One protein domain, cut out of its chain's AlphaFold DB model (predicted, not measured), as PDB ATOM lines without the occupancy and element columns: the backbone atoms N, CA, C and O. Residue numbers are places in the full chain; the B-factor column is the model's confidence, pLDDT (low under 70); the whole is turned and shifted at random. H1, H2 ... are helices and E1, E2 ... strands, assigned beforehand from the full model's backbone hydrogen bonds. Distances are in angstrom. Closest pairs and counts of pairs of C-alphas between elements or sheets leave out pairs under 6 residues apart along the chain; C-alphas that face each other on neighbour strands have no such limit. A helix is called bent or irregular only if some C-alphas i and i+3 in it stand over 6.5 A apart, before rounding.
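What this domain is: This is residues 5 to 124 of the 270 residues of an uncharacterized protein of Halobacteriovoraceae bacterium (UniProt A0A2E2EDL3). Two small sheets lie partly face to face as a sandwich with crossed strands; one sheet curls like part of a barrel and runs out into the long hairpin E6 and E7, whose tip, residues 90 to 95, sticks out. The first helix, H1, is an arm that stands free with residues 5 to 19, while the short H2 grazes the curled sheet. The printed part has 120 residues, with two named helices and eight named strands in the order H1 E1 E2 E3 H2 E4 E5 E6 E7 E8, class mixed. Both sheets are antiparallel, ordered E2 E3 E7 E6 and E1 E8 E4 E5. The whole is loose, radius of gyration of the C-alphas 18.1 A, and elongated, spanning 66 by 34 by 26 A.

Where its parts are: In the curled sheet, E7, residues 93 to 105, is 32.1 A long, from C-alpha 93 at (-8.719, 8.275, 0.985); E6 is residues 82 to 90, 23.9 A; E3 is residues 42 to 46, 12.2 A; E2 is residues 30 to 32. In the other sheet, E1 is residues 26 to 28, E4 residues 62 to 67, 16.5 A, E5 residues 72 to 76, 13.4 A, and E8 residues 116 to 121, 14.5 A, ending at C-alpha 121 (-14.763, -14.061, -28.356). H1, residues 5 to 20, is 23.6 A long and begins at C-alpha 5 (7.046, -27.950, -51.879). H2 is residues 52 to 58, 11.1 A, and only just irregular: C-alphas 53 and 56 are 6.7 A apart.

How they stand to each other: The hairpin E6 and E7 has N 84 and O 101 within hydrogen-bond range at 2.9 A; E6 bends by 53 degrees at residue 87, E7 by 57 degrees at residue 96. E7 pairs with E3 over residues 103 to 105, N 45 and O 104 being 3.0 A apart. In the hairpin E2 and E3, N 32 and O 42 are 2.9 A apart. E1 runs on into E2 at 68 degrees across one residue. E1 and E8 have N 27 and O 119 at 2.9 A, E8 and E4 N 64 and O 120 at 2.9 A, and the hairpin E4 and E5 N 65 and O 73 at 2.8 A. Between the sheets, the closest C-alphas of E1 and E3 are those of Phe 27 and Ile 45, 6.1 A. H2 only grazes the curled sheet; H1 is on neither sheet and is apart from H2. O i to N i+4 pairs are within range in 11 of 12 in H1 and 0 of 3 in H2, which has 2 of 4 O i to N i+3 pairs within range.

The domain as a whole: The C-alphas farthest apart are those of Lys 5 and Pro 94, 67.3 A. The printed part has no cut and no long link. Mean pLDDT of the printed part is 76.8; residues 5 to 23, 36 to 40, 87 to 97, 109 to 110 and 112 to 115 are under 70.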
ATOM      1  N   LYS A   5       8.415 -28.456 -51.640       54.06
ATOM      2  CA  LYS A   5       7.046 -27.950 -51.879       54.06
ATOM      3  C   LYS A   5       6.013 -28.499 -50.887       54.06
ATOM      4  O   LYS A   5       5.138 -27.760 -50.453       54.06
ATOM      5  N   ILE A   6       6.138 -29.769 -50.490       60.38
ATOM      6  CA  ILE A   6       5.225 -30.411 -49.527       60.38
ATOM      7  C   ILE A   6       5.483 -29.895 -48.108       60.38
ATOM      8  O   ILE A   6       4.528 -29.653 -47.380       60.38
ATOM      9  N   GLN A   7       6.744 -29.652 -47.729       54.94
ATOM     10  CA  GLN A   7       7.070 -29.008 -46.451       54.94
ATOM     11  C   GLN A   7       6.518 -27.582 -46.373       54.94
ATOM     12  O   GLN A   7       5.967 -27.209 -45.342       54.94
ATOM     13  N   PHE A   8       6.596 -26.812 -47.463       62.16
ATOM     14  CA  PHE A   8       6.018 -25.469 -47.505       62.16
ATOM     15  C   PHE A   8       4.490 -25.502 -47.385       62.16
ATOM     16  O   PHE A   8       3.922 -24.732 -46.618       62.16
ATOM     17  N   LEU A   9       3.827 -26.449 -48.061       60.47
ATOM     18  CA  LEU A   9       2.384 -26.653 -47.930       60.47
ATOM     19  C   LEU A   9       2.010 -27.079 -46.502       60.47
ATOM     20  O   LEU A   9       1.075 -26.532 -45.938       60.47
ATOM     21  N   PHE A  10       2.768 -27.983 -45.874       54.72
ATOM     22  CA  PHE A  10       2.544 -28.396 -44.484       54.72
ATOM     23  C   PHE A  10       2.749 -27.253 -43.489       54.72
ATOM     24  O   PHE A  10       1.953 -27.117 -42.569       54.72
ATOM     25  N   ILE A  11       3.767 -26.408 -43.672       58.38
ATOM     26  CA  ILE A  11       3.967 -25.204 -42.849       58.38
ATOM     27  C   ILE A  11       2.816 -24.220 -43.075       58.38
ATOM     28  O   ILE A  11       2.332 -23.634 -42.112       58.38
ATOM     29  N   PHE A  12       2.325 -24.088 -44.308       53.38
ATOM     30  CA  PHE A  12       1.189 -23.230 -44.631       53.38
ATOM     31  C   PHE A  12      -0.110 -23.753 -44.002       53.38
ATOM     32  O   PHE A  12      -0.774 -23.006 -43.295       53.38
ATOM     33  N   PHE A  13      -0.418 -25.048 -44.126       52.44
ATOM     34  CA  PHE A  13      -1.537 -25.701 -43.439       52.44
ATOM     35  C   PHE A  13      -1.394 -25.591 -41.916       52.44
ATOM     36  O   PHE A  13      -2.326 -25.159 -41.249       52.44
ATOM     37  N   ILE A  14      -0.221 -25.865 -41.342       50.78
ATOM     38  CA  ILE A  14      -0.004 -25.661 -39.907       50.78
ATOM     39  C   ILE A  14      -0.217 -24.191 -39.560       50.78
ATOM     40  O   ILE A  14      -0.917 -23.942 -38.607       50.78
ATOM     41  N   SER A  15       0.262 -23.211 -40.322       46.50
ATOM     42  CA  SER A  15       0.069 -21.786 -40.002       46.50
ATOM     43  C   SER A  15      -1.375 -21.290 -40.167       46.50
ATOM     44  O   SER A  15      -1.834 -20.474 -39.370       46.50
ATOM     45  N   VAL A  16      -2.124 -21.814 -41.143       41.72
ATOM     46  CA  VAL A  16      -3.520 -21.440 -41.407       41.72
ATOM     47  C   VAL A  16      -4.458 -22.121 -40.407       41.72
ATOM     48  O   VAL A  16      -5.380 -21.478 -39.913       41.72
ATOM     49  N   PHE A  17      -4.186 -23.367 -40.005       36.56
ATOM     50  CA  PHE A  17      -4.955 -24.074 -38.969       36.56
ATOM     51  C   PHE A  17      -4.476 -23.753 -37.536       36.56
ATOM     52  O   PHE A  17      -5.272 -23.758 -36.596       36.56
ATOM     53  N   ALA A  18      -3.208 -23.373 -37.359       31.75
ATOM     54  CA  ALA A  18      -2.642 -22.801 -36.133       31.75
ATOM     55  C   ALA A  18      -2.851 -21.284 -36.047       31.75
ATOM     56  O   ALA A  18      -2.376 -20.666 -35.101       31.75
ATOM     57  N   SER A  19      -3.632 -20.663 -36.935       32.31
ATOM     58  CA  SER A  19      -4.175 -19.324 -36.661       32.31
ATOM     59  C   SER A  19      -5.157 -19.335 -35.466       32.31
ATOM     60  O   SER A  19      -5.515 -18.284 -34.942       32.31
ATOM     61  N   SER A  20      -5.494 -20.528 -34.951       34.09
ATOM     62  CA  SER A  20      -6.102 -20.783 -33.636       34.09
ATOM     63  C   SER A  20      -5.093 -20.956 -32.476       34.09
ATOM     64  O   SER A  20      -5.492 -21.195 -31.338       34.09
ATOM     65  N   ALA A  21      -3.780 -20.839 -32.716       31.91
ATOM     66  CA  ALA A  21      -2.728 -21.165 -31.742       31.91
ATOM     67  C   ALA A  21      -2.433 -20.079 -30.693       31.91
ATOM     68  O   ALA A  21      -1.464 -20.207 -29.942       31.91
ATOM     69  N   PHE A  22      -3.277 -19.057 -30.557       41.00
ATOM     70  CA  PHE A  22      -3.134 -18.056 -29.499       41.00
ATOM     71  C   PHE A  22      -4.386 -17.945 -28.635       41.00
ATOM     72  O   PHE A  22      -5.162 -17.013 -28.762       41.00
ATOM     73  N   GLY A  23      -4.495 -18.877 -27.683       67.62
ATOM     74  CA  GLY A  23      -5.324 -18.729 -26.485       67.62
ATOM     75  C   GLY A  23      -6.837 -18.729 -26.715       67.62
ATOM     76  O   GLY A  23      -7.333 -18.696 -27.832       67.62
ATOM     77  N   ILE A  24      -7.575 -18.822 -25.612       83.81
ATOM     78  CA  ILE A  24      -9.011 -18.559 -25.596       83.81
ATOM     79  C   ILE A  24      -9.144 -17.089 -25.223       83.81
ATOM     80  O   ILE A  24      -8.866 -16.728 -24.076       83.81
ATOM     81  N   ASP A  25      -9.530 -16.249 -26.181       89.69
ATOM     82  CA  ASP A  25      -9.867 -14.854 -25.903       89.69
ATOM     83  C   ASP A  25     -11.212 -14.845 -25.172       89.69
ATOM     84  O   ASP A  25     -12.271 -15.070 -25.765       89.69
ATOM     85  N   TYR A  26     -11.163 -14.620 -23.859       92.44
ATOM     86  CA  TYR A  26     -12.356 -14.475 -23.039       92.44
ATOM     87  C   TYR A  26     -12.272 -13.283 -22.093       92.44
ATOM     88  O   TYR A  26     -11.193 -12.838 -21.704       92.44
ATOM     89  N   PHE A  27     -13.442 -12.796 -21.709       92.25
ATOM     90  CA  PHE A  27     -13.644 -11.637 -20.853       92.25
ATOM     91  C   PHE A  27     -14.583 -12.011 -19.712       92.25
ATOM     92  O   PHE A  27     -15.417 -12.912 -19.861       92.25
ATOM     93  N   TRP A  28     -14.466 -11.322 -18.580       89.50
ATOM     94  CA  TRP A  28     -15.583 -11.303 -17.643       89.50
ATOM     95  C   TRP A  28     -16.686 -10.448 -18.229       89.50
ATOM     96  O   TRP A  28     -16.425  -9.514 -18.987       89.50
ATOM     97  N   LEU A  29     -17.922 -10.801 -17.902       87.69
ATOM     98  CA  LEU A  29     -19.045  -9.996 -18.329       87.69
ATOM     99  C   LEU A  29     -18.960  -8.609 -17.682       87.69
ATOM    100  O   LEU A  29     -18.925  -8.508 -16.457       87.69
ATOM    101  N   ASP A  30     -18.982  -7.570 -18.508       87.62
ATOM    102  CA  ASP A  30     -19.235  -6.199 -18.079       87.62
ATOM    103  C   ASP A  30     -20.570  -5.711 -18.667       87.62
ATOM    104  O   ASP A  30     -21.111  -6.308 -19.604       87.62
ATOM    105  N   THR A  31     -21.123  -4.626 -18.140       86.00
ATOM    106  CA  THR A  31     -22.396  -4.069 -18.603       86.00
ATOM    107  C   THR A  31     -22.343  -2.561 -18.781       86.00
ATOM    108  O   THR A  31     -21.869  -1.842 -17.906       86.00
ATOM    109  N   ILE A  32     -22.930  -2.067 -19.870       84.75
ATOM    110  CA  ILE A  32     -23.086  -0.636 -20.137       84.75
ATOM    111  C   ILE A  32     -24.566  -0.278 -20.254       84.75
ATOM    112  O   ILE A  32     -25.353  -1.010 -20.852       84.75
ATOM    113  N   LYS A  33     -24.962   0.865 -19.696       83.56
ATOM    114  CA  LYS A  33     -26.289   1.448 -19.908       83.56
ATOM    115  C   LYS A  33     -26.128   2.697 -20.760       83.56
ATOM    116  O   LYS A  33     -25.370   3.587 -20.395       83.56
ATOM    117  N   PHE A  34     -26.842   2.767 -21.877       79.88
ATOM    118  CA  PHE A  34     -26.844   3.968 -22.706       79.88
ATOM    119  C   PHE A  34     -27.883   4.965 -22.196       79.88
ATOM    120  O   PHE A  34     -29.004   4.579 -21.863       79.88
ATOM    121  N   SER A  35     -27.507   6.240 -22.131       74.19
ATOM    122  CA  SER A  35     -28.351   7.331 -21.627       74.19
ATOM    123  C   SER A  35     -29.591   7.585 -22.489       74.19
ATOM    124  O   SER A  35     -30.644   7.940 -21.968       74.19
ATOM    125  N   ASP A  36     -29.489   7.352 -23.797       69.31
ATOM    126  CA  ASP A  36     -30.547   7.533 -24.794       69.31
ATOM    127  C   ASP A  36     -31.535   6.352 -24.866       69.31
ATOM    128  O   ASP A  36     -32.595   6.456 -25.487       69.31
ATOM    129  N   LYS A  37     -31.235   5.222 -24.210       64.94
ATOM    130  CA  LYS A  37     -32.072   4.015 -24.252       64.94
ATOM    131  C   LYS A  37     -32.817   3.812 -22.939       64.94
ATOM    132  O   LYS A  37     -32.242   3.465 -21.912       64.94
ATOM    133  N   LYS A  38     -34.147   3.958 -23.001       58.88
ATOM    134  CA  LYS A  38     -35.043   3.869 -21.832       58.88
ATOM    135  C   LYS A  38     -35.008   2.519 -21.105       58.88
ATOM    136  O   LYS A  38     -35.270   2.499 -19.908       58.88
ATOM    137  N   ASN A  39     -34.652   1.419 -21.777       58.06
ATOM    138  CA  ASN A  39     -34.735   0.079 -21.194       58.06
ATOM    139  C   ASN A  39     -33.412  -0.688 -21.303       58.06
ATOM    140  O   ASN A  39     -33.011  -1.072 -22.393       58.06
ATOM    141  N   GLY A  40     -32.803  -0.962 -20.146       65.88
ATOM    142  CA  GLY A  40     -31.892  -2.082 -19.889       65.88
ATOM    143  C   GLY A  40     -30.404  -1.910 -20.229       65.88
ATOM    144  O   GLY A  40     -29.971  -0.964 -20.884       65.88
ATOM    145  N   TYR A  41     -29.614  -2.844 -19.703       79.06
ATOM    146  CA  TYR A  41     -28.157  -2.875 -19.818       79.06
ATOM    147  C   TYR A  41     -27.747  -3.670 -21.051       79.06
ATOM    148  O   TYR A  41     -28.369  -4.671 -21.384       79.06
ATOM    149  N   TYR A  42     -26.677  -3.274 -21.715       86.62
ATOM    150  CA  TYR A  42     -26.041  -4.062 -22.759       86.62
ATOM    151  C   TYR A  42     -24.874  -4.806 -22.142       86.62
ATOM    152  O   TYR A  42     -24.125  -4.246 -21.342       86.62
ATOM    153  N   ARG A  43     -24.706  -6.067 -22.530       89.19
ATOM    154  CA  ARG A  43     -23.478  -6.797 -22.229       89.19
ATOM    155  C   ARG A  43     -22.328  -6.103 -22.940       89.19
ATOM    156  O   ARG A  43     -22.506  -5.551 -24.024       89.19
ATOM    157  N   SER A  44     -21.148  -6.164 -22.357       91.31
ATOM    158  CA  SER A  44     -19.949  -5.586 -22.940       91.31
ATOM    159  C   SER A  44     -18.707  -6.326 -22.482       91.31
ATOM    160  O   SER A  44     -18.707  -7.002 -21.451       91.31
ATOM    161  N   ILE A  45     -17.651  -6.199 -23.276       93.25
ATOM    162  CA  ILE A  45     -16.300  -6.544 -22.849       93.25
ATOM    163  C   ILE A  45     -15.569  -5.265 -22.456       93.25
ATOM    164  O   ILE A  45     -15.651  -4.262 -23.168       93.25
ATOM    165  N   ASN A  46     -14.846  -5.312 -21.341       92.25
ATOM    166  CA  ASN A  46     -13.963  -4.227 -20.936       92.25
ATOM    167  C   ASN A  46     -12.618  -4.371 -21.653       92.25
ATOM    168  O   ASN A  46     -11.932  -5.391 -21.531       92.25
ATOM    169  N   VAL A  47     -12.266  -3.351 -22.430       92.94
ATOM    170  CA  VAL A  47     -11.039  -3.287 -23.224       92.94
ATOM    171  C   VAL A  47     -10.104  -2.165 -22.777       92.94
ATOM    172  O   VAL A  47      -9.080  -1.975 -23.426       92.94
ATOM    173  N   SER A  48     -10.364  -1.516 -21.634       89.69
ATOM    174  CA  SER A  48      -9.558  -0.410 -21.083       89.69
ATOM    175  C   SER A  48      -8.070  -0.756 -20.949       89.69
ATOM    176  O   SER A  48      -7.195   0.093 -21.080       89.69
ATOM    177  N   LYS A  49      -7.747  -2.034 -20.694       86.00
ATOM    178  CA  LYS A  49      -6.358  -2.522 -20.570       86.00
ATOM    179  C   LYS A  49      -5.712  -2.953 -21.894       86.00
ATOM    180  O   LYS A  49      -4.579  -3.441 -21.909       86.00
ATOM    181  N   ILE A  50      -6.421  -2.827 -23.011       87.88
ATOM    182  CA  ILE A  50      -5.968  -3.237 -24.341       87.88
ATOM    183  C   ILE A  50      -5.586  -1.973 -25.112       87.88
ATOM    184  O   ILE A  50      -6.418  -1.085 -25.232       87.88
ATOM    185  N   PRO A  51      -4.374  -1.873 -25.692       87.19
ATOM    186  CA  PRO A  51      -3.998  -0.698 -26.475       87.19
ATOM    187  C   PRO A  51      -5.007  -0.419 -27.593       87.19
ATOM    188  O   PRO A  51      -5.354  -1.354 -28.316       87.19
ATOM    189  N   LEU A  52      -5.390   0.846 -27.791       83.75
ATOM    190  CA  LEU A  52      -6.407   1.278 -28.766       83.75
ATOM    191  C   LEU A  52      -6.239   0.622 -30.149       83.75
ATOM    192  O   LEU A  52      -7.158  -0.006 -30.665       83.75
ATOM    193  N   LYS A  53      -5.010   0.621 -30.687       86.81
ATOM    194  CA  LYS A  53      -4.654  -0.003 -31.983       86.81
ATOM    195  C   LYS A  53      -4.937  -1.513 -32.076       86.81
ATOM    196  O   LYS A  53      -4.850  -2.090 -33.152       86.81
ATOM    197  N   LYS A  54      -5.174  -2.190 -30.949       90.06
ATOM    198  CA  LYS A  54      -5.458  -3.629 -30.860       90.06
ATOM    199  C   LYS A  54      -6.912  -3.926 -30.500       90.06
ATOM    200  O   LYS A  54      -7.283  -5.096 -30.539       90.06
ATOM    201  N   GLN A  55      -7.716  -2.925 -30.144       90.88
ATOM    202  CA  GLN A  55      -9.118  -3.119 -29.768       90.88
ATOM    203  C   GLN A  55      -9.979  -3.496 -30.976       90.88
ATOM    204  O   GLN A  55     -10.856  -4.350 -30.859       90.88
ATOM    205  N   GLU A  56      -9.640  -2.971 -32.157       92.00
ATOM    206  CA  GLU A  56     -10.346  -3.233 -33.420       92.00
ATOM    207  C   GLU A  56     -10.452  -4.725 -33.759       92.00
ATOM    208  O   GLU A  56     -11.397  -5.157 -34.417       92.00
ATOM    209  N   LYS A  57      -9.536  -5.565 -33.249       91.44
ATOM    210  CA  LYS A  57      -9.607  -7.021 -33.452       91.44
ATOM    211  C   LYS A  57     -10.867  -7.654 -32.856       91.44
ATOM    212  O   LYS A  57     -11.183  -8.787 -33.216       91.44
ATOM    213  N   TYR A  58     -11.554  -6.968 -31.944       93.69
ATOM    214  CA  TYR A  58     -12.788  -7.425 -31.308       93.69
ATOM    215  C   TYR A  58     -14.055  -6.881 -31.975       93.69
ATOM    216  O   TYR A  58     -15.145  -7.384 -31.708       93.69
ATOM    217  N   PHE A  59     -13.929  -5.914 -32.883       94.75
ATOM    218  CA  PHE A  59     -15.072  -5.316 -33.563       94.75
ATOM    219  C   PHE A  59     -15.800  -6.330 -34.436       94.75
ATOM    220  O   PHE A  59     -15.180  -7.128 -35.148       94.75
ATOM    221  N   ASN A  60     -17.135  -6.313 -34.368       94.38
ATOM    222  CA  ASN A  60     -17.995  -7.218 -35.129       94.38
ATOM    223  C   ASN A  60     -17.638  -8.705 -34.954       94.38
ATOM    224  O   ASN A  60     -17.951  -9.517 -35.835       94.38
ATOM    225  N   LYS A  61     -16.981  -9.099 -33.856       94.69
ATOM    226  CA  LYS A  61     -16.646 -10.506 -33.620       94.69
ATOM    227  C   LYS A  61     -17.849 -11.276 -33.079       94.69
ATOM    228  O   LYS A  61     -18.583 -10.739 -32.248       94.69
ATOM    229  N   PRO A  62     -18.055 -12.525 -33.533       93.94
ATOM    230  CA  PRO A  62     -19.020 -13.418 -32.912       93.94
ATOM    231  C   PRO A  62     -18.575 -13.729 -31.486       93.94
ATOM    232  O   PRO A  62     -17.376 -13.835 -31.208       93.94
ATOM    233  N   ILE A  63     -19.548 -13.860 -30.593       93.69
ATOM    234  CA  ILE A  63     -19.305 -14.186 -29.196       93.69
ATOM    235  C   ILE A  63     -20.277 -15.242 -28.685       93.69
ATOM    236  O   ILE A  63     -21.419 -15.351 -29.142       93.69
ATOM    237  N   TYR A  64     -19.821 -15.956 -27.663       92.94
ATOM    238  CA  TYR A  64     -20.651 -16.811 -26.829       92.94
ATOM    239  C   TYR A  64     -20.657 -16.264 -25.408       92.94
ATOM    240  O   TYR A  64     -19.602 -16.077 -24.802       92.94
ATOM    241  N   VAL A  65     -21.845 -16.037 -24.862       91.19
ATOM    242  CA  VAL A  65     -22.036 -15.607 -23.478       91.19
ATOM    243  C   VAL A  65     -22.469 -16.815 -22.660       91.19
ATOM    244  O   VAL A  65     -23.464 -17.473 -22.980       91.19
ATOM    245  N   LEU A  66     -21.705 -17.130 -21.612       91.12
ATOM    246  CA  LEU A  66     -21.998 -18.268 -20.743       91.12
ATOM    247  C   LEU A  66     -22.742 -17.803 -19.492       91.12
ATOM    248  O   LEU A  66     -22.181 -17.105 -18.651       91.12
ATOM    249  N   GLY A  67     -23.992 -18.232 -19.350       85.88
ATOM    250  CA  GLY A  67     -24.840 -17.997 -18.187       85.88
ATOM    251  C   GLY A  67     -24.545 -18.952 -17.027       85.88
ATOM    252  O   GLY A  67     -24.371 -20.155 -17.221       85.88
ATOM    253  N   GLY A  68     -24.587 -18.454 -15.791       77.88
ATOM    254  CA  GLY A  68     -24.502 -19.247 -14.557       77.88
ATOM    255  C   GLY A  68     -25.715 -20.160 -14.310       77.88
ATOM    256  O   GLY A  68     -25.713 -21.023 -13.432       77.88
ATOM    257  N   ASN A  69     -26.766 -20.028 -15.117       76.88
ATOM    258  CA  ASN A  69     -27.861 -20.998 -15.210       76.88
ATOM    259  C   ASN A  69     -27.562 -22.150 -16.193       76.88
ATOM    260  O   ASN A  69     -28.423 -22.996 -16.412       76.88
ATOM    261  N   GLY A  70     -26.369 -22.181 -16.798       77.00
ATOM    262  CA  GLY A  70     -25.990 -23.149 -17.827       77.00
ATOM    263  C   GLY A  70     -26.504 -22.814 -19.229       77.00
ATOM    264  O   GLY A  70     -26.268 -23.596 -20.146       77.00
ATOM    265  N   LYS A  71     -27.187 -21.675 -19.427       84.94
ATOM    266  CA  LYS A  71     -27.596 -21.222 -20.762       84.94
ATOM    267  C   LYS A  71     -26.408 -20.615 -21.499       84.94
ATOM    268  O   LYS A  71     -25.614 -19.883 -20.916       84.94
ATOM    269  N   ILE A  72     -26.335 -20.889 -22.793       88.94
ATOM    270  CA  ILE A  72     -25.368 -20.284 -23.704       88.94
ATOM    271  C   ILE A  72     -26.162 -19.414 -24.664       88.94
ATOM    272  O   ILE A  72     -27.129 -19.884 -25.267       88.94
ATOM    273  N   THR A  73     -25.766 -18.157 -24.813       89.19
ATOM    274  CA  THR A  73     -26.330 -17.277 -25.837       89.19
ATOM    275  C   THR A  73     -25.244 -16.871 -26.819       89.19
ATOM    276  O   THR A  73     -24.084 -16.687 -26.460       89.19
ATOM    277  N   MET A  74     -25.629 -16.777 -28.088       91.38
ATOM    278  CA  MET A  74     -24.760 -16.286 -29.151       91.38
ATOM    279  C   MET A  74     -25.117 -14.845 -29.461       91.38
ATOM    280  O   MET A  74     -26.301 -14.497 -29.542       91.38
ATOM    281  N   ASP A  75     -24.102 -14.028 -29.674       91.88
ATOM    282  CA  ASP A  75     -24.247 -12.619 -30.004       91.88
ATOM    283  C   ASP A  75     -23.029 -12.163 -30.817       91.88
ATOM    284  O   ASP A  75     -22.200 -12.971 -31.249       91.88
ATOM    285  N   ARG A  76     -22.925 -10.863 -31.046       94.19
ATOM    286  CA  ARG A  76     -21.835 -10.237 -31.768       94.19
ATOM    287  C   ARG A  76     -21.444  -8.948 -31.063       94.19
ATOM    288  O   ARG A  76     -22.303  -8.259 -30.523       94.19
ATOM    289  N   LEU A  77     -20.160  -8.624 -31.051       94.56
ATOM    290  CA  LEU A  77     -19.692  -7.332 -30.555       94.56
ATOM    291  C   LEU A  77     -20.026  -6.225 -31.557       94.56
ATOM    292  O   LEU A  77     -20.069  -6.464 -32.765       94.56
ATOM    293  N   MET A  78     -20.263  -5.018 -31.054       94.50
ATOM    294  CA  MET A  78     -20.338  -3.810 -31.870       94.50
ATOM    295  C   MET A  78     -18.973  -3.487 -32.492       94.50
ATOM    296  O   MET A  78     -17.951  -4.099 -32.176       94.50
ATOM    297  N   ASP A  79     -18.961  -2.534 -33.412       94.56
ATOM    298  CA  ASP A  79     -17.794  -2.102 -34.181       94.56
ATOM    299  C   ASP A  79     -17.165  -0.805 -33.684       94.56
ATOM    300  O   ASP A  79     -16.383  -0.169 -34.386       94.56
ATOM    301  N   LYS A  80     -17.503  -0.417 -32.457       93.12
ATOM    302  CA  LYS A  80     -16.972   0.772 -31.811       93.12
ATOM    303  C   LYS A  80     -16.847   0.586 -30.311       93.12
ATOM    304  O   LYS A  80     -17.518  -0.252 -29.702       93.12
ATOM    305  N   VAL A  81     -15.993   1.423 -29.745       93.19
ATOM    306  CA  VAL A  81     -15.770   1.551 -28.310       93.19
ATOM    307  C   VAL A  81     -16.712   2.610 -27.764       93.19
ATOM    308  O   VAL A  81     -16.942   3.648 -28.386       93.19
ATOM    309  N   TYR A  82     -17.260   2.327 -26.596       91.81
ATOM    310  CA  TYR A  82     -18.028   3.258 -25.796       91.81
ATOM    311  C   TYR A  82     -17.307   3.503 -24.485       91.81
ATOM    312  O   TYR A  82     -16.643   2.614 -23.960       91.81
ATOM    313  N   TYR A  83     -17.485   4.702 -23.951       89.06
ATOM    314  CA  TYR A  83     -16.853   5.118 -22.715       89.06
ATOM    315  C   TYR A  83     -17.890   5.116 -21.595       89.06
ATOM    316  O   TYR A  83     -18.992   5.647 -21.765       89.06
ATOM    317  N   ARG A  84     -17.556   4.483 -20.471       85.69
ATOM    318  CA  ARG A  84     -18.320   4.563 -19.226       85.69
ATOM    319  C   ARG A  84     -17.491   5.349 -18.222       85.69
ATOM    320  O   ARG A  84     -16.382   4.949 -17.897       85.69
ATOM    321  N   GLU A  85     -18.046   6.452 -17.742       82.69
ATOM    322  CA  GLU A  85     -17.442   7.256 -16.684       82.69
ATOM    323  C   GLU A  85     -18.036   6.832 -15.338       82.69
ATOM    324  O   GLU A  85     -19.253   6.878 -15.149       82.69
ATOM    325  N   GLU A  86     -17.187   6.405 -14.406       71.19
ATOM    326  CA  GLU A  86     -17.577   6.065 -13.037       71.19
ATOM    327  C   GLU A  86     -16.815   6.938 -12.039       71.19
ATOM    328  O   GLU A  86     -15.593   7.060 -12.104       71.19
ATOM    329  N   GLY A  87     -17.530   7.549 -11.095       69.06
ATOM    330  CA  GLY A  87     -16.918   8.222  -9.953       69.06
ATOM    331  C   GLY A  87     -16.681   7.232  -8.814       69.06
ATOM    332  O   GLY A  87     -17.596   6.501  -8.439       69.06
ATOM    333  N   GLY A  88     -15.484   7.225  -8.235       65.62
ATOM    334  CA  GLY A  88     -15.170   6.432  -7.047       65.62
ATOM    335  C   GLY A  88     -14.189   7.139  -6.119       65.62
ATOM    336  O   GLY A  88     -13.667   8.200  -6.446       65.62
ATOM    337  N   TYR A  89     -13.946   6.547  -4.956       59.88
ATOM    338  CA  TYR A  89     -12.941   7.012  -4.000       59.88
ATOM    339  C   TYR A  89     -11.686   6.143  -4.115       59.88
ATOM    340  O   TYR A  89     -11.780   4.984  -4.520       59.88
ATOM    341  N   ASP A  90     -10.518   6.696  -3.794       55.44
ATOM    342  CA  ASP A  90      -9.289   5.904  -3.697       55.44
ATOM    343  C   ASP A  90      -9.374   4.930  -2.507       55.44
ATOM    344  O   ASP A  90      -9.973   5.252  -1.478       55.44
ATOM    345  N   ASP A  91      -8.719   3.771  -2.610       54.72
ATOM    346  CA  ASP A  91      -8.567   2.843  -1.479       54.72
ATOM    347  C   ASP A  91      -7.776   3.508  -0.321       54.72
ATOM    348  O   ASP A  91      -7.852   3.062   0.826       54.72
ATOM    349  N   GLU A  92      -7.045   4.597  -0.609       53.97
ATOM    350  CA  GLU A  92      -6.210   5.363   0.328       53.97
ATOM    351  C   GLU A  92      -6.833   6.694   0.828       53.97
ATOM    352  O   GLU A  92      -6.193   7.400   1.610       53.97
ATOM    353  N   GLY A  93      -8.068   7.064   0.445       54.72
ATOM    354  CA  GLY A  93      -8.719   8.275   0.985       54.72
ATOM    355  C   GLY A  93      -9.896   8.856   0.180       54.72
ATOM    356  O   GLY A  93     -10.255   8.342  -0.877       54.72
ATOM    357  N   PRO A  94     -10.502   9.974   0.640       56.62
ATOM    358  CA  PRO A  94     -11.741  10.543   0.089       56.62
ATOM    359  C   PRO A  94     -11.541  11.345  -1.212       56.62
ATOM    360  O   PRO A  94     -12.320  12.249  -1.511       56.62
ATOM    361  N   ILE A  95     -10.497  11.061  -1.993       56.12
ATOM    362  CA  ILE A  95     -10.280  11.734  -3.278       56.12
ATOM    363  C   ILE A  95     -11.186  11.077  -4.316       56.12
ATOM    364  O   ILE A  95     -11.011   9.905  -4.645       56.12
ATOM    365  N   ALA A  96     -12.138  11.849  -4.840       61.75
ATOM    366  CA  ALA A  96     -12.968  11.427  -5.956       61.75
ATOM    367  C   ALA A  96     -12.098  11.261  -7.217       61.75
ATOM    368  O   ALA A  96     -11.505  12.224  -7.705       61.75
ATOM    369  N   LYS A  97     -12.020  10.040  -7.749       61.41
ATOM    370  CA  LYS A  97     -11.442   9.730  -9.059       61.41
ATOM    371  C   LYS A  97     -12.559   9.430 -10.047       61.41
ATOM    372  O   LYS A  97     -13.526   8.749  -9.714       61.41
ATOM    373  N   ILE A  98     -12.395   9.934 -11.267       71.94
ATOM    374  CA  ILE A  98     -13.190   9.521 -12.423       71.94
ATOM    375  C   ILE A  98     -12.417   8.397 -13.105       71.94
ATOM    376  O   ILE A  98     -11.281   8.587 -13.545       71.94
ATOM    377  N   PHE A  99     -13.026   7.224 -13.165       74.81
ATOM    378  CA  PHE A  99     -12.555   6.089 -13.937       74.81
ATOM    379  C   PHE A  99     -13.266   6.116 -15.285       74.81
ATOM    380  O   PHE A  99     -14.490   6.218 -15.340       74.81
ATOM    381  N   ILE A 100     -12.495   6.045 -16.367       83.31
ATOM    382  CA  ILE A 100     -13.036   5.927 -17.718       83.31
ATOM    383  C   ILE A 100     -12.782   4.500 -18.180       83.31
ATOM    384  O   ILE A 100     -11.633   4.099 -18.375       83.31
ATOM    385  N   ASP A 101     -13.860   3.746 -18.344       89.00
ATOM    386  CA  ASP A 101     -13.828   2.415 -18.925       89.00
ATOM    387  C   ASP A 101     -14.120   2.459 -20.420       89.00
ATOM    388  O   ASP A 101     -15.094   3.063 -20.864       89.00
ATOM    389  N   GLU A 102     -13.302   1.749 -21.186       92.06
ATOM    390  CA  GLU A 102     -13.484   1.516 -22.610       92.06
ATOM    391  C   GLU A 102     -14.184   0.168 -22.794       92.06
ATOM    392  O   GLU A 102     -13.637  -0.896 -22.485       92.06
ATOM    393  N   LEU A 103     -15.417   0.200 -23.287       93.38
ATOM    394  CA  LEU A 103     -16.297  -0.956 -23.399       93.38
ATOM    395  C   LEU A 103     -16.669  -1.203 -24.862       93.38
ATOM    396  O   LEU A 103     -17.039  -0.276 -25.580       93.38
ATOM    397  N   ILE A 104     -16.641  -2.463 -25.298       94.50
ATOM    398  CA  ILE A 104     -17.229  -2.880 -26.581       94.50
ATOM    399  C   ILE A 104     -18.515  -3.656 -26.274       94.50
ATOM    400  O   ILE A 104     -18.442  -4.789 -25.782       94.50
ATOM    401  N   PRO A 105     -19.698  -3.068 -26.513       92.94
ATOM    402  CA  PRO A 105     -20.978  -3.686 -26.194       92.94
ATOM    403  C   PRO A 105     -21.374  -4.754 -27.209       92.94
ATOM    404  O   PRO A 105     -20.825  -4.839 -28.309       92.94
ATOM    405  N   THR A 106     -22.361  -5.565 -26.856       91.88
ATOM    406  CA  THR A 106     -22.966  -6.539 -27.764       91.88
ATOM    407  C   THR A 106     -24.047  -5.902 -28.637       91.88
ATOM    408  O   THR A 106     -24.659  -4.905 -28.257       91.88
ATOM    409  N   GLN A 107     -24.298  -6.473 -29.816       89.62
ATOM    410  CA  GLN A 107     -25.273  -5.962 -30.783       89.62
ATOM    411  C   GLN A 107     -26.721  -6.248 -30.373       89.62
ATOM    412  O   GLN A 107     -27.595  -5.421 -30.641       89.62
ATOM    413  N   LYS A 108     -27.012  -7.404 -29.753       82.56
ATOM    414  CA  LYS A 108     -28.392  -7.730 -29.363       82.56
ATOM    415  C   LYS A 108     -28.899  -6.870 -28.208       82.56
ATOM    416  O   LYS A 108     -28.142  -6.328 -27.407       82.56
ATOM    417  N   SER A 109     -30.230  -6.809 -28.164       66.31
ATOM    418  CA  SER A 109     -31.073  -6.091 -27.215       66.31
ATOM    419  C   SER A 109     -30.657  -6.217 -25.743       66.31
ATOM    420  O   SER A 109     -30.049  -7.213 -25.338       66.31
ATOM    421  N   PRO A 110     -31.048  -5.222 -24.930       69.94
ATOM    422  CA  PRO A 110     -30.642  -5.102 -23.541       69.94
ATOM    423  C   PRO A 110     -31.096  -6.287 -22.678       69.94
ATOM    424  O   PRO A 110     -32.142  -6.895 -22.905       69.94
ATOM    425  N   ILE A 111     -30.294  -6.598 -21.662       72.44
ATOM    426  CA  ILE A 111     -30.533  -7.652 -20.682       72.44
ATOM    427  C   ILE A 111     -31.277  -7.131 -19.456       72.44
ATOM    428  O   ILE A 111     -31.112  -5.983 -19.041       72.44
ATOM    429  N   ILE A 112     -32.085  -8.021 -18.877       57.69
ATOM    430  CA  ILE A 112     -32.908  -7.760 -17.688       57.69
ATOM    431  C   ILE A 112     -32.214  -8.273 -16.414       57.69
ATOM    432  O   ILE A 112     -32.425  -7.725 -15.340       57.69
ATOM    433  N   GLU A 113     -31.338  -9.280 -16.518       60.19
ATOM    434  CA  GLU A 113     -30.621  -9.851 -15.370       60.19
ATOM    435  C   GLU A 113     -29.157 -10.167 -15.699       60.19
ATOM    436  O   GLU A 113     -28.854 -10.747 -16.743       60.19
ATOM    437  N   ASN A 114     -28.259  -9.866 -14.757       61.56
ATOM    438  CA  ASN A 114     -26.841 -10.208 -14.834       61.56
ATOM    439  C   ASN A 114     -26.574 -11.558 -14.135       61.56
ATOM    440  O   ASN A 114     -26.147 -11.612 -12.985       61.56
ATOM    441  N   ARG A 115     -26.890 -12.670 -14.816       63.12
ATOM    442  CA  ARG A 115     -26.558 -14.041 -14.359       63.12
ATOM    443  C   ARG A 115     -25.432 -14.671 -15.174       63.12
ATOM    444  O   ARG A 115     -25.325 -15.894 -15.220       63.12
ATOM    445  N   GLU A 116     -24.651 -13.873 -15.881       72.88
ATOM    446  CA  GLU A 116     -23.657 -14.343 -16.846       72.88
ATOM    447  C   GLU A 116     -22.255 -14.341 -16.239       72.88
ATOM    448  O   GLU A 116     -21.979 -13.661 -15.257       72.88
ATOM    449  N   MET A 117     -21.390 -15.200 -16.770       83.81
ATOM    450  CA  MET A 117     -20.089 -15.501 -16.180       83.81
ATOM    451  C   MET A 117     -18.956 -14.886 -16.990       83.81
ATOM    452  O   MET A 117     -18.139 -14.124 -16.476       83.81
ATOM    453  N   ILE A 118     -18.895 -15.269 -18.265       91.38
ATOM    454  CA  ILE A 118     -17.829 -14.907 -19.193       91.38
ATOM    455  C   ILE A 118     -18.396 -14.693 -20.592       91.38
ATOM    456  O   ILE A 118     -19.419 -15.285 -20.960       91.38
ATOM    457  N   ILE A 119     -17.660 -13.921 -21.384       92.44
ATOM    458  CA  ILE A 119     -17.828 -13.804 -22.829       92.44
ATOM    459  C   ILE A 119     -16.625 -14.470 -23.500       92.44
ATOM    460  O   ILE A 119     -15.489 -14.072 -23.253       92.44
ATOM    461  N   LEU A 120     -16.866 -15.465 -24.353       93.81
ATOM    462  CA  LEU A 120     -15.864 -16.053 -25.247       93.81
ATOM    463  C   LEU A 120     -15.934 -15.337 -26.600       93.81
ATOM    464  O   LEU A 120     -17.005 -15.299 -27.204       93.81
ATOM    465  N   VAL A 121     -14.814 -14.798 -27.085       91.44
ATOM    466  CA  VAL A 121     -14.763 -14.061 -28.356       91.44
ATOM    467  C   VAL A 121     -14.134 -14.898 -29.458       91.44
ATOM    468  O   VAL A 121     -13.004 -15.368 -29.326       91.44
ATOM    469  N   GLY A 122     -14.869 -15.068 -30.556       88.88
ATOM    470  CA  GLY A 122     -14.486 -15.894 -31.693       88.88
ATOM    471  C   GLY A 122     -15.461 -17.041 -31.956       88.88
ATOM    472  O   GLY A 122     -16.505 -17.173 -31.320       88.88
ATOM    473  N   ASN A 123     -15.097 -17.875 -32.927       86.75
ATOM    474  CA  ASN A 123     -15.863 -19.058 -33.298       86.75
ATOM    475  C   ASN A 123     -15.359 -20.255 -32.485       86.75
ATOM    476  O   ASN A 123     -14.290 -20.793 -32.770       86.75
ATOM    477  N   TYR A 124     -16.128 -20.660 -31.477       87.56
ATOM    478  CA  TYR A 124     -15.861 -21.855 -30.680       87.56
ATOM    479  C   TYR A 124     -16.991 -22.863 -30.871       87.56
ATOM    480  O   TYR A 124     -18.165 -22.509 -30.809       87.56
TER     481      TYR A 124